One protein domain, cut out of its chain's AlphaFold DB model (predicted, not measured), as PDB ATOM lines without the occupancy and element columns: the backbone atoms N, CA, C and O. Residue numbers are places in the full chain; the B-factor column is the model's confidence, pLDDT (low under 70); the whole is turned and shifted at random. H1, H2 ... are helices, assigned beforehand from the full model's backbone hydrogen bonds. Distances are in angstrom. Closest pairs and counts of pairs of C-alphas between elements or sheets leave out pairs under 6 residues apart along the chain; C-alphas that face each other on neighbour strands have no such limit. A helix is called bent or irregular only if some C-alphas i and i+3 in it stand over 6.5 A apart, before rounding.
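AT A GLANCE: This is residues 19 to 91 of the 94 residues of an uncharacterized protein of Mycobacterium kansasii (UniProt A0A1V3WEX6). With little regular structure, this elongated model has short helix H1 toward one end, a long unnamed strand-free run through residues 27 to 53, and, toward the other end, H2 and H3 facing across a gap. Residues 27 to 33 stick out. The printed part has 73 residues, with 28 in H1, H2 and H3, in that order, and no named strand: all helix. It is loose, with radius of gyration of the C-alphas 15.9 A and spans of 49 by 28 by 16 A.

IN THESE COORDINATES: H1, residues 19 to 26, begins at C-alpha 19 (35.222, 6.550, -23.395) and measures 10.5 A. H2, residues 54 to 65, measures 16.1 A. H3, residues 82 to 89, measures 12.2 A, ending at C-alpha 89 (30.001, -11.679, -35.396); it is only just irregular, C-alphas 85 and 88 being 6.54 A apart.

HOW THE PARTS SIT: H1 is apart from H2 and H3. H2 and H3 are close but not clearly touching; their closest C-alphas, of Leu 62 and Leu 87, are 7.7 A apart. They run opposite ways at a steep tilt of 57 degrees. Every O i to N i+4 pair is within hydrogen-bond range in H1 and H2, 2 of 4 in H3.

THE WHOLE: The farthest C-alphas, of Gly 30 and Asp 70, are 49.4 A apart. Both links are long, the printed part has no cut, and no printed residue is under 70 in pLDDT.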
ATOM      1  N   THR A  19      36.204   5.762 -24.155       96.62
ATOM      2  CA  THR A  19      35.222   6.550 -23.395       96.62
ATOM      3  C   THR A  19      35.551   8.037 -23.397       96.62
ATOM      4  O   THR A  19      34.676   8.858 -23.676       96.62
ATOM      5  N   ASP A  20      36.808   8.403 -23.142       97.31
ATOM      6  CA  ASP A  20      37.214   9.809 -23.080       97.31
ATOM      7  C   ASP A  20      37.187  10.486 -24.454       97.31
ATOM      8  O   ASP A  20      36.762  11.638 -24.559       97.31
ATOM      9  N   ALA A  21      37.552   9.769 -25.521       97.19
ATOM     10  CA  ALA A  21      37.471  10.287 -26.885       97.19
ATOM     11  C   ALA A  21      36.011  10.529 -27.305       97.19
ATOM     12  O   ALA A  21      35.679  11.598 -27.815       97.19
ATOM     13  N   VAL A  22      35.116   9.576 -27.017       97.25
ATOM     14  CA  VAL A  22      33.678   9.701 -27.308       97.25
ATOM     15  C   VAL A  22      33.042  10.816 -26.474       97.25
ATOM     16  O   VAL A  22      32.257  11.604 -26.998       97.25
ATOM     17  N   ARG A  23      33.406  10.949 -25.190       97.25
ATOM     18  CA  ARG A  23      32.968  12.076 -24.347       97.25
ATOM     19  C   ARG A  23      33.448  13.414 -24.896       97.25
ATOM     20  O   ARG A  23      32.661  14.355 -24.934       97.25
ATOM     21  N   GLY A  24      34.706  13.487 -25.330       97.19
ATOM     22  CA  GLY A  24      35.282  14.674 -25.957       97.19
ATOM     23  C   GLY A  24      34.517  15.086 -27.212       97.19
ATOM     24  O   GLY A  24      34.126  16.245 -27.324       97.19
ATOM     25  N   PHE A  25      34.217  14.128 -28.094       96.75
ATOM     26  CA  PHE A  25      33.375  14.360 -29.269       96.75
ATOM     27  C   PHE A  25      31.995  14.898 -28.871       96.75
ATOM     28  O   PHE A  25      31.551  15.913 -29.395       96.75
ATOM     29  N   CYS A  26      31.323  14.277 -27.901       97.25
ATOM     30  CA  CYS A  26      29.982  14.690 -27.486       97.25
ATOM     31  C   CYS A  26      29.937  16.034 -26.733       97.25
ATOM     32  O   CYS A  26      28.871  16.638 -26.667       97.25
ATOM     33  N   ALA A  27      31.050  16.527 -26.177       96.62
ATOM     34  CA  ALA A  27      31.058  17.667 -25.253       96.62
ATOM     35  C   ALA A  27      30.514  18.981 -25.845       96.62
ATOM     36  O   ALA A  27      29.953  19.794 -25.112       96.62
ATOM     37  N   SER A  28      30.674  19.203 -27.154       93.31
ATOM     38  CA  SER A  28      30.157  20.391 -27.854       93.31
ATOM     39  C   SER A  28      28.768  20.198 -28.473       93.31
ATOM     40  O   SER A  28      28.295  21.086 -29.182       93.31
ATOM     41  N   HIS A  29      28.124  19.052 -28.246       95.12
ATOM     42  CA  HIS A  29      26.853  18.683 -28.864       95.12
ATOM     43  C   HIS A  29      25.727  18.625 -27.816       95.12
ATOM     44  O   HIS A  29      25.963  18.349 -26.642       95.12
ATOM     45  N   GLY A  30      24.495  18.924 -28.240       93.94
ATOM     46  CA  GLY A  30      23.293  18.804 -27.405       93.94
ATOM     47  C   GLY A  30      22.666  17.407 -27.465       93.94
ATOM     48  O   GLY A  30      23.318  16.435 -27.843       93.94
ATOM     49  N   ASP A  31      21.378  17.317 -27.133       96.44
ATOM     50  CA  ASP A  31      20.627  16.058 -27.163       96.44
ATOM     51  C   ASP A  31      20.635  15.405 -28.556       96.44
ATOM     52  O   ASP A  31      20.407  16.053 -29.581       96.44
ATOM     53  N   GLY A  32      20.860  14.092 -28.592       95.69
ATOM     54  CA  GLY A  32      20.928  13.338 -29.837       95.69
ATOM     55  C   GLY A  32      21.419  11.906 -29.651       95.69
ATOM     56  O   GLY A  32      21.396  11.354 -28.552       95.69
ATOM     57  N   LEU A  33      21.861  11.300 -30.753       96.69
ATOM     58  CA  LEU A  33      22.449   9.962 -30.780       96.69
ATOM     59  C   LEU A  33      23.920  10.054 -31.189       96.69
ATOM     60  O   LEU A  33      24.241  10.666 -32.207       96.69
ATOM     61  N   CYS A  34      24.797   9.395 -30.431       96.44
ATOM     62  CA  CYS A  34      26.188   9.161 -30.810       96.44
ATOM     63  C   CYS A  34      26.310   7.746 -31.383       96.44
ATOM     64  O   CYS A  34      25.949   6.774 -30.718       96.44
ATOM     65  N   ASN A  35      26.793   7.624 -32.620       96.50
ATOM     66  CA  ASN A  35      27.096   6.336 -33.230       96.50
ATOM     67  C   ASN A  35      28.609   6.128 -33.258       96.50
ATOM     68  O   ASN A  35      29.335   6.949 -33.811       96.50
ATOM     69  N   VAL A  36      29.058   5.010 -32.692       97.31
ATOM     70  CA  VAL A  36      30.449   4.566 -32.750       97.31
ATOM     71  C   VAL A  36      30.472   3.286 -33.566       97.31
ATOM     72  O   VAL A  36      29.751   2.341 -33.253       97.31
ATOM     73  N   PHE A  37      31.282   3.253 -34.618       96.69
ATOM     74  CA  PHE A  37      31.440   2.063 -35.440       96.69
ATOM     75  C   PHE A  37      32.902   1.863 -35.831       96.69
ATOM     76  O   PHE A  37      33.670   2.819 -35.914       96.69
ATOM     77  N   VAL A  38      33.281   0.614 -36.098       97.12
ATOM     78  CA  VAL A  38      34.631   0.254 -36.547       97.12
ATOM     79  C   VAL A  38      34.583  -0.314 -37.973       97.12
ATOM     80  O   VAL A  38      33.950  -1.348 -38.208       97.12
ATOM     81  N   PRO A  39      35.244   0.318 -38.963       95.94
ATOM     82  CA  PRO A  39      35.184  -0.113 -40.362       95.94
ATOM     83  C   PRO A  39      36.100  -1.308 -40.691       95.94
ATOM     84  O   PRO A  39      36.327  -1.606 -41.862       95.94
ATOM     85  N   HIS A  40      36.619  -2.025 -39.689       96.00
ATOM     86  CA  HIS A  40      37.536  -3.150 -39.878       96.00
ATOM     87  C   HIS A  40      36.812  -4.500 -39.800       96.00
ATOM     88  O   HIS A  40      35.854  -4.675 -39.052       96.00
ATOM     89  N   ALA A  41      37.259  -5.477 -40.593       94.81
ATOM     90  CA  ALA A  41      36.673  -6.823 -40.638       94.81
ATOM     91  C   ALA A  41      37.192  -7.762 -39.535       94.81
ATOM     92  O   ALA A  41      36.828  -8.933 -39.530       94.81
ATOM     93  N   THR A  42      38.049  -7.257 -38.647       95.12
ATOM     94  CA  THR A  42      38.759  -8.027 -37.615       95.12
ATOM     95  C   THR A  42      38.746  -7.351 -36.240       95.12
ATOM     96  O   THR A  42      39.508  -7.716 -35.350       95.12
ATOM     97  N   ALA A  43      37.885  -6.346 -36.063       96.69
ATOM     98  CA  ALA A  43      37.708  -5.611 -34.817       96.69
ATOM     99  C   ALA A  43      36.214  -5.405 -34.534       96.69
ATOM    100  O   ALA A  43      35.391  -5.474 -35.450       96.69
ATOM    101  N   GLY A  44      35.881  -5.138 -33.275       96.38
ATOM    102  CA  GLY A  44      34.526  -4.837 -32.817       96.38
ATOM    103  C   GLY A  44      34.530  -3.727 -31.768       96.38
ATOM    104  O   GLY A  44      35.587  -3.350 -31.261       96.38
ATOM    105  N   VAL A  45      33.346  -3.209 -31.457       96.62
ATOM    106  CA  VAL A  45      33.091  -2.225 -30.400       96.62
ATOM    107  C   VAL A  45      32.167  -2.875 -29.374       96.62
ATOM    108  O   VAL A  45      31.188  -3.529 -29.733       96.62
ATOM    109  N   ALA A  46      32.479  -2.709 -28.094       95.94
ATOM    110  CA  ALA A  46      31.688  -3.246 -26.997       95.94
ATOM    111  C   ALA A  46      31.495  -2.189 -25.911       95.94
ATOM    112  O   ALA A  46      32.369  -1.354 -25.682       95.94
ATOM    113  N   ILE A  47      30.362  -2.273 -25.219       95.94
ATOM    114  CA  ILE A  47      30.141  -1.580 -23.953       95.94
ATOM    115  C   ILE A  47      30.391  -2.608 -22.855       95.94
ATOM    116  O   ILE A  47      29.667  -3.597 -22.748       95.94
ATOM    117  N   ILE A  48      31.437  -2.388 -22.069       94.94
ATOM    118  CA  ILE A  48      31.844  -3.255 -20.967       94.94
ATOM    119  C   ILE A  48      32.490  -2.402 -19.876       94.94
ATOM    120  O   ILE A  48      33.018  -1.327 -20.149       94.94
ATOM    121  N   GLU A  49      32.435  -2.878 -18.638       95.25
ATOM    122  CA  GLU A  49      33.211  -2.302 -17.546       95.25
ATOM    123  C   GLU A  49      34.713  -2.512 -17.793       95.25
ATOM    124  O   GLU A  49      35.165  -3.636 -18.007       95.25
ATOM    125  N   THR A  50      35.491  -1.433 -17.749       92.38
ATOM    126  CA  THR A  50      36.954  -1.465 -17.848       92.38
ATOM    127  C   THR A  50      37.589  -1.250 -16.470       92.38
ATOM    128  O   THR A  50      36.990  -0.662 -15.571       92.38
ATOM    129  N   GLY A  51      38.808  -1.759 -16.262       89.75
ATOM    130  CA  GLY A  51      39.583  -1.536 -15.030       89.75
ATOM    131  C   GLY A  51      39.267  -2.463 -13.848       89.75
ATOM    132  O   GLY A  51      40.061  -2.519 -12.912       89.75
ATOM    133  N   ALA A  52      38.175  -3.231 -13.903       93.44
ATOM    134  CA  ALA A  52      37.823  -4.245 -12.901       93.44
ATOM    135  C   ALA A  52      38.294  -5.674 -13.254       93.44
ATOM    136  O   ALA A  52      38.116  -6.590 -12.454       93.44
ATOM    137  N   GLY A  53      38.890  -5.875 -14.437       94.50
ATOM    138  CA  GLY A  53      39.317  -7.184 -14.952       94.50
ATOM    139  C   GLY A  53      38.365  -7.804 -15.983       94.50
ATOM    140  O   GLY A  53      38.785  -8.677 -16.735       94.50
ATOM    141  N   SER A  54      37.129  -7.307 -16.100       95.94
ATOM    142  CA  SER A  54      36.139  -7.774 -17.089       95.94
ATOM    143  C   SER A  54      36.634  -7.682 -18.541       95.94
ATOM    144  O   SER A  54      36.257  -8.483 -19.394       95.94
ATOM    145  N   ASP A  55      37.502  -6.716 -18.833       94.44
ATOM    146  CA  ASP A  55      38.190  -6.556 -20.111       94.44
ATOM    147  C   ASP A  55      39.165  -7.714 -20.390       94.44
ATOM    148  O   ASP A  55      39.193  -8.257 -21.495       94.44
ATOM    149  N   HIS A  56      39.908  -8.154 -19.377       95.00
ATOM    150  CA  HIS A  56      40.787  -9.317 -19.474       95.00
ATOM    151  C   HIS A  56      39.968 -10.606 -19.632       95.00
ATOM    152  O   HIS A  56      40.230 -11.382 -20.550       95.00
ATOM    153  N   ASP A  57      38.910 -10.773 -18.832       97.00
ATOM    154  CA  ASP A  57      37.995 -11.918 -18.930       97.00
ATOM    155  C   ASP A  57      37.337 -12.020 -20.315       97.00
ATOM    156  O   ASP A  57      37.121 -13.125 -20.835       97.00
ATOM    157  N   LEU A  58      37.029 -10.879 -20.941       95.88
ATOM    158  CA  LEU A  58      36.520 -10.825 -22.308       95.88
ATOM    159  C   LEU A  58      37.557 -11.348 -23.306       95.88
ATOM    160  O   LEU A  58      37.212 -12.184 -24.145       95.88
ATOM    161  N   VAL A  59      38.811 -10.892 -23.223       95.25
ATOM    162  CA  VAL A  59      39.891 -11.372 -24.104       95.25
ATOM    163  C   VAL A  59      40.079 -12.877 -23.939       95.25
ATOM    164  O   VAL A  59      40.011 -13.600 -24.933       95.25
ATOM    165  N   ASP A  60      40.217 -13.358 -22.707       97.19
ATOM    166  CA  ASP A  60      40.414 -14.781 -22.412       97.19
ATOM    167  C   ASP A  60      39.227 -15.627 -22.891       97.19
ATOM    168  O   ASP A  60      39.374 -16.741 -23.404       97.19
ATOM    169  N   THR A  61      38.009 -15.102 -22.768       97.69
ATOM    170  CA  THR A  61      36.809 -15.770 -23.274       97.69
ATOM    171  C   THR A  61      36.794 -15.834 -24.794       97.69
ATOM    172  O   THR A  61      36.528 -16.902 -25.346       97.69
ATOM    173  N   LEU A  62      37.129 -14.742 -25.480       96.81
ATOM    174  CA  LEU A  62      37.230 -14.730 -26.937       96.81
ATOM    175  C   LEU A  62      38.327 -15.674 -27.436       96.81
ATOM    176  O   LEU A  62      38.098 -16.372 -28.416       96.81
ATOM    177  N   GLU A  63      39.472 -15.766 -26.760       95.69
ATOM    178  CA  GLU A  63      40.554 -16.682 -27.146       95.69
ATOM    179  C   GLU A  63      40.176 -18.158 -26.955       95.69
ATOM    180  O   GLU A  63      40.533 -18.995 -27.785       95.69
ATOM    181  N   ARG A  64      39.376 -18.485 -25.931       97.62
ATOM    182  CA  ARG A  64      38.801 -19.833 -25.764       97.62
ATOM    183  C   ARG A  64      37.753 -20.167 -26.825       97.62
ATOM    184  O   ARG A  64      37.690 -21.307 -27.280       97.62
ATOM    185  N   LEU A  65      36.909 -19.202 -27.189       97.25
ATOM    186  CA  LEU A  65      35.846 -19.388 -28.185       97.25
ATOM    187  C   LEU A  65      36.390 -19.409 -29.618       97.25
ATOM    188  O   LEU A  65      35.868 -20.137 -30.465       97.25
ATOM    189  N   LEU A  66      37.430 -18.620 -29.884       96.62
ATOM    190  CA  LEU A  66      38.025 -18.397 -31.198       96.62
ATOM    191  C   LEU A  66      39.541 -18.694 -31.186       96.62
ATOM    192  O   LEU A  66      40.354 -17.792 -31.409       96.62
ATOM    193  N   PRO A  67      39.951 -19.943 -30.902       95.94
ATOM    194  CA  PRO A  67      41.363 -20.293 -30.797       95.94
ATOM    195  C   PRO A  67      42.042 -20.205 -32.163       95.94
ATOM    196  O   PRO A  67      41.537 -20.747 -33.138       95.94
ATOM    197  N   ARG A  68      43.216 -19.569 -32.233       94.44
ATOM    198  CA  ARG A  68      43.971 -19.350 -33.482       94.44
ATOM    199  C   ARG A  68      44.733 -20.598 -33.949       94.44
ATOM    200  O   ARG A  68      45.957 -20.583 -34.049       94.44
ATOM    201  N   ASP A  69      44.004 -21.670 -34.228       92.94
ATOM    202  CA  ASP A  69      44.522 -22.918 -34.794       92.94
ATOM    203  C   ASP A  69      44.036 -23.142 -36.242       92.94
ATOM    204  O   ASP A  69      43.529 -22.234 -36.905       92.94
ATOM    205  N   ASP A  70      44.238 -24.341 -36.780       93.06
ATOM    206  CA  ASP A  70      43.994 -24.689 -38.182       93.06
ATOM    207  C   ASP A  70      42.523 -25.006 -38.522       93.06
ATOM    208  O   ASP A  70      42.219 -25.376 -39.658       93.06
ATOM    209  N   ARG A  71      41.574 -24.804 -37.593       94.75
ATOM    210  CA  ARG A  71      40.147 -25.117 -37.821       94.75
ATOM    211  C   ARG A  71      39.443 -24.201 -38.825       94.75
ATOM    212  O   ARG A  71      38.363 -24.535 -39.323       94.75
ATOM    213  N   TYR A  72      39.988 -23.014 -39.081       96.06
ATOM    214  CA  TYR A  72      39.340 -22.025 -39.939       96.06
ATOM    215  C   TYR A  72      39.630 -22.280 -41.413       96.06
ATOM    216  O   TYR A  72      40.774 -22.382 -41.839       96.06
ATOM    217  N   ARG A  73      38.569 -22.261 -42.228       96.06
ATOM    218  CA  ARG A  73      38.696 -22.294 -43.696       96.06
ATOM    219  C   ARG A  73      39.348 -21.033 -44.259       96.06
ATOM    220  O   ARG A  73      39.932 -21.070 -45.335       96.06
ATOM    221  N   HIS A  74      39.196 -19.909 -43.561       95.38
ATOM    222  CA  HIS A  74      39.861 -18.671 -43.928       95.38
ATOM    223  C   HIS A  74      41.350 -18.777 -43.575       95.38
ATOM    224  O   HIS A  74      41.696 -18.833 -42.398       95.38
ATOM    225  N   ALA A  75      42.208 -18.807 -44.596       88.75
ATOM    226  CA  ALA A  75      43.640 -19.084 -44.457       88.75
ATOM    227  C   ALA A  75      44.534 -18.080 -45.217       88.75
ATOM    228  O   ALA A  75      45.648 -18.409 -45.617       88.75
ATOM    229  N   HIS A  76      44.049 -16.861 -45.464       90.06
ATOM    230  CA  HIS A  76      44.815 -15.844 -46.182       90.06
ATOM    231  C   HIS A  76      45.645 -14.974 -45.232       90.06
ATOM    232  O   HIS A  76      45.250 -13.860 -44.948       90.06
ATOM    233  N   GLY A  77      46.814 -15.425 -44.778       87.12
ATOM    234  CA  GLY A  77      47.711 -14.634 -43.924       87.12
ATOM    235  C   GLY A  77      48.353 -15.498 -42.846       87.12
ATOM    236  O   GLY A  77      48.745 -16.628 -43.127       87.12
ATOM    237  N   SER A  78      48.486 -14.983 -41.621       91.00
ATOM    238  CA  SER A  78      48.984 -15.777 -40.493       91.00
ATOM    239  C   SER A  78      48.065 -16.973 -40.178       91.00
ATOM    240  O   SER A  78      46.838 -16.836 -40.225       91.00
ATOM    241  N   PRO A  79      48.633 -18.143 -39.818       93.31
ATOM    242  CA  PRO A  79      47.849 -19.296 -39.385       93.31
ATOM    243  C   PRO A  79      46.852 -18.935 -38.276       93.31
ATOM    244  O   PRO A  79      47.178 -18.188 -37.355       93.31
ATOM    245  N   GLY A  80      45.627 -19.450 -38.387       93.38
ATOM    246  CA  GLY A  80      44.575 -19.267 -37.387       93.38
ATOM    247  C   GLY A  80      43.911 -17.891 -37.343       93.38
ATOM    248  O   GLY A  80      42.947 -17.724 -36.594       93.38
ATOM    249  N   HIS A  81      44.324 -16.917 -38.164       94.81
ATOM    250  CA  HIS A  81      43.707 -15.586 -38.118       94.81
ATOM    251  C   HIS A  81      42.250 -15.560 -38.580       94.81
ATOM    252  O   HIS A  81      41.567 -14.550 -38.421       94.81
ATOM    253  N   GLY A  82      41.742 -16.650 -39.168       96.19
ATOM    254  CA  GLY A  82      40.319 -16.778 -39.473       96.19
ATOM    255  C   GLY A  82      39.437 -16.503 -38.249       96.19
ATOM    256  O   GLY A  82      38.334 -15.986 -38.415       96.19
ATOM    257  N   ALA A  83      39.954 -16.741 -37.035       96.44
ATOM    258  CA  ALA A  83      39.364 -16.312 -35.768       96.44
ATOM    259  C   ALA A  83      39.014 -14.816 -35.742       96.44
ATOM    260  O   ALA A  83      37.904 -14.445 -35.361       96.44
ATOM    261  N   ASP A  84      39.931 -13.962 -36.195       95.12
ATOM    262  CA  ASP A  84      39.776 -12.511 -36.148       95.12
ATOM    263  C   ASP A  84      38.651 -12.052 -37.087       95.12
ATOM    264  O   ASP A  84      37.942 -11.105 -36.776       95.12
ATOM    265  N   HIS A  85      38.402 -12.769 -38.185       95.94
ATOM    266  CA  HIS A  85      37.270 -12.506 -39.080       95.94
ATOM    267  C   HIS A  85      35.919 -13.006 -38.546       95.94
ATOM    268  O   HIS A  85      34.871 -12.556 -39.012       95.94
ATOM    269  N   VAL A  86      35.922 -13.928 -37.578       96.62
ATOM    270  CA  VAL A  86      34.706 -14.397 -36.893       96.62
ATOM    271  C   VAL A  86      34.368 -13.503 -35.699       96.62
ATOM    272  O   VAL A  86      33.190 -13.315 -35.401       96.62
ATOM    273  N   LEU A  87      35.372 -12.899 -35.054       96.75
ATOM    274  CA  LEU A  87      35.202 -12.021 -33.892       96.75
ATOM    275  C   LEU A  87      34.107 -10.954 -34.080       96.75
ATOM    276  O   LEU A  87      33.271 -10.843 -33.183       96.75
ATOM    277  N   PRO A  88      34.007 -10.234 -35.217       96.19
ATOM    278  CA  PRO A  88      32.967  -9.224 -35.416       96.19
ATOM    279  C   PRO A  88      31.523  -9.742 -35.420       96.19
ATOM    280  O   PRO A  88      30.588  -8.945 -35.360       96.19
ATOM    281  N   ALA A  89      31.318 -11.059 -35.537       95.00
ATOM    282  CA  ALA A  89      30.001 -11.679 -35.396       95.00
ATOM    283  C   ALA A  89      29.599 -11.885 -33.923       95.00
ATOM    284  O   ALA A  89      28.415 -12.054 -33.642       95.00
ATOM    285  N   LEU A  90      30.566 -11.867 -32.997       96.06
ATOM    286  CA  LEU A  90      30.347 -11.941 -31.547       96.06
ATOM    287  C   LEU A  90      30.429 -10.560 -30.887       96.06
ATOM    288  O   LEU A  90      29.641 -10.251 -29.999       96.06
ATOM    289  N   VAL A  91      31.368  -9.727 -31.340       96.44
ATOM    290  CA  VAL A  91      31.551  -8.345 -30.891       96.44
ATOM    291  C   VAL A  91      31.212  -7.427 -32.059       96.44
ATOM    292  O   VAL A  91      31.997  -7.289 -32.994       96.44
TER     293      VAL A  91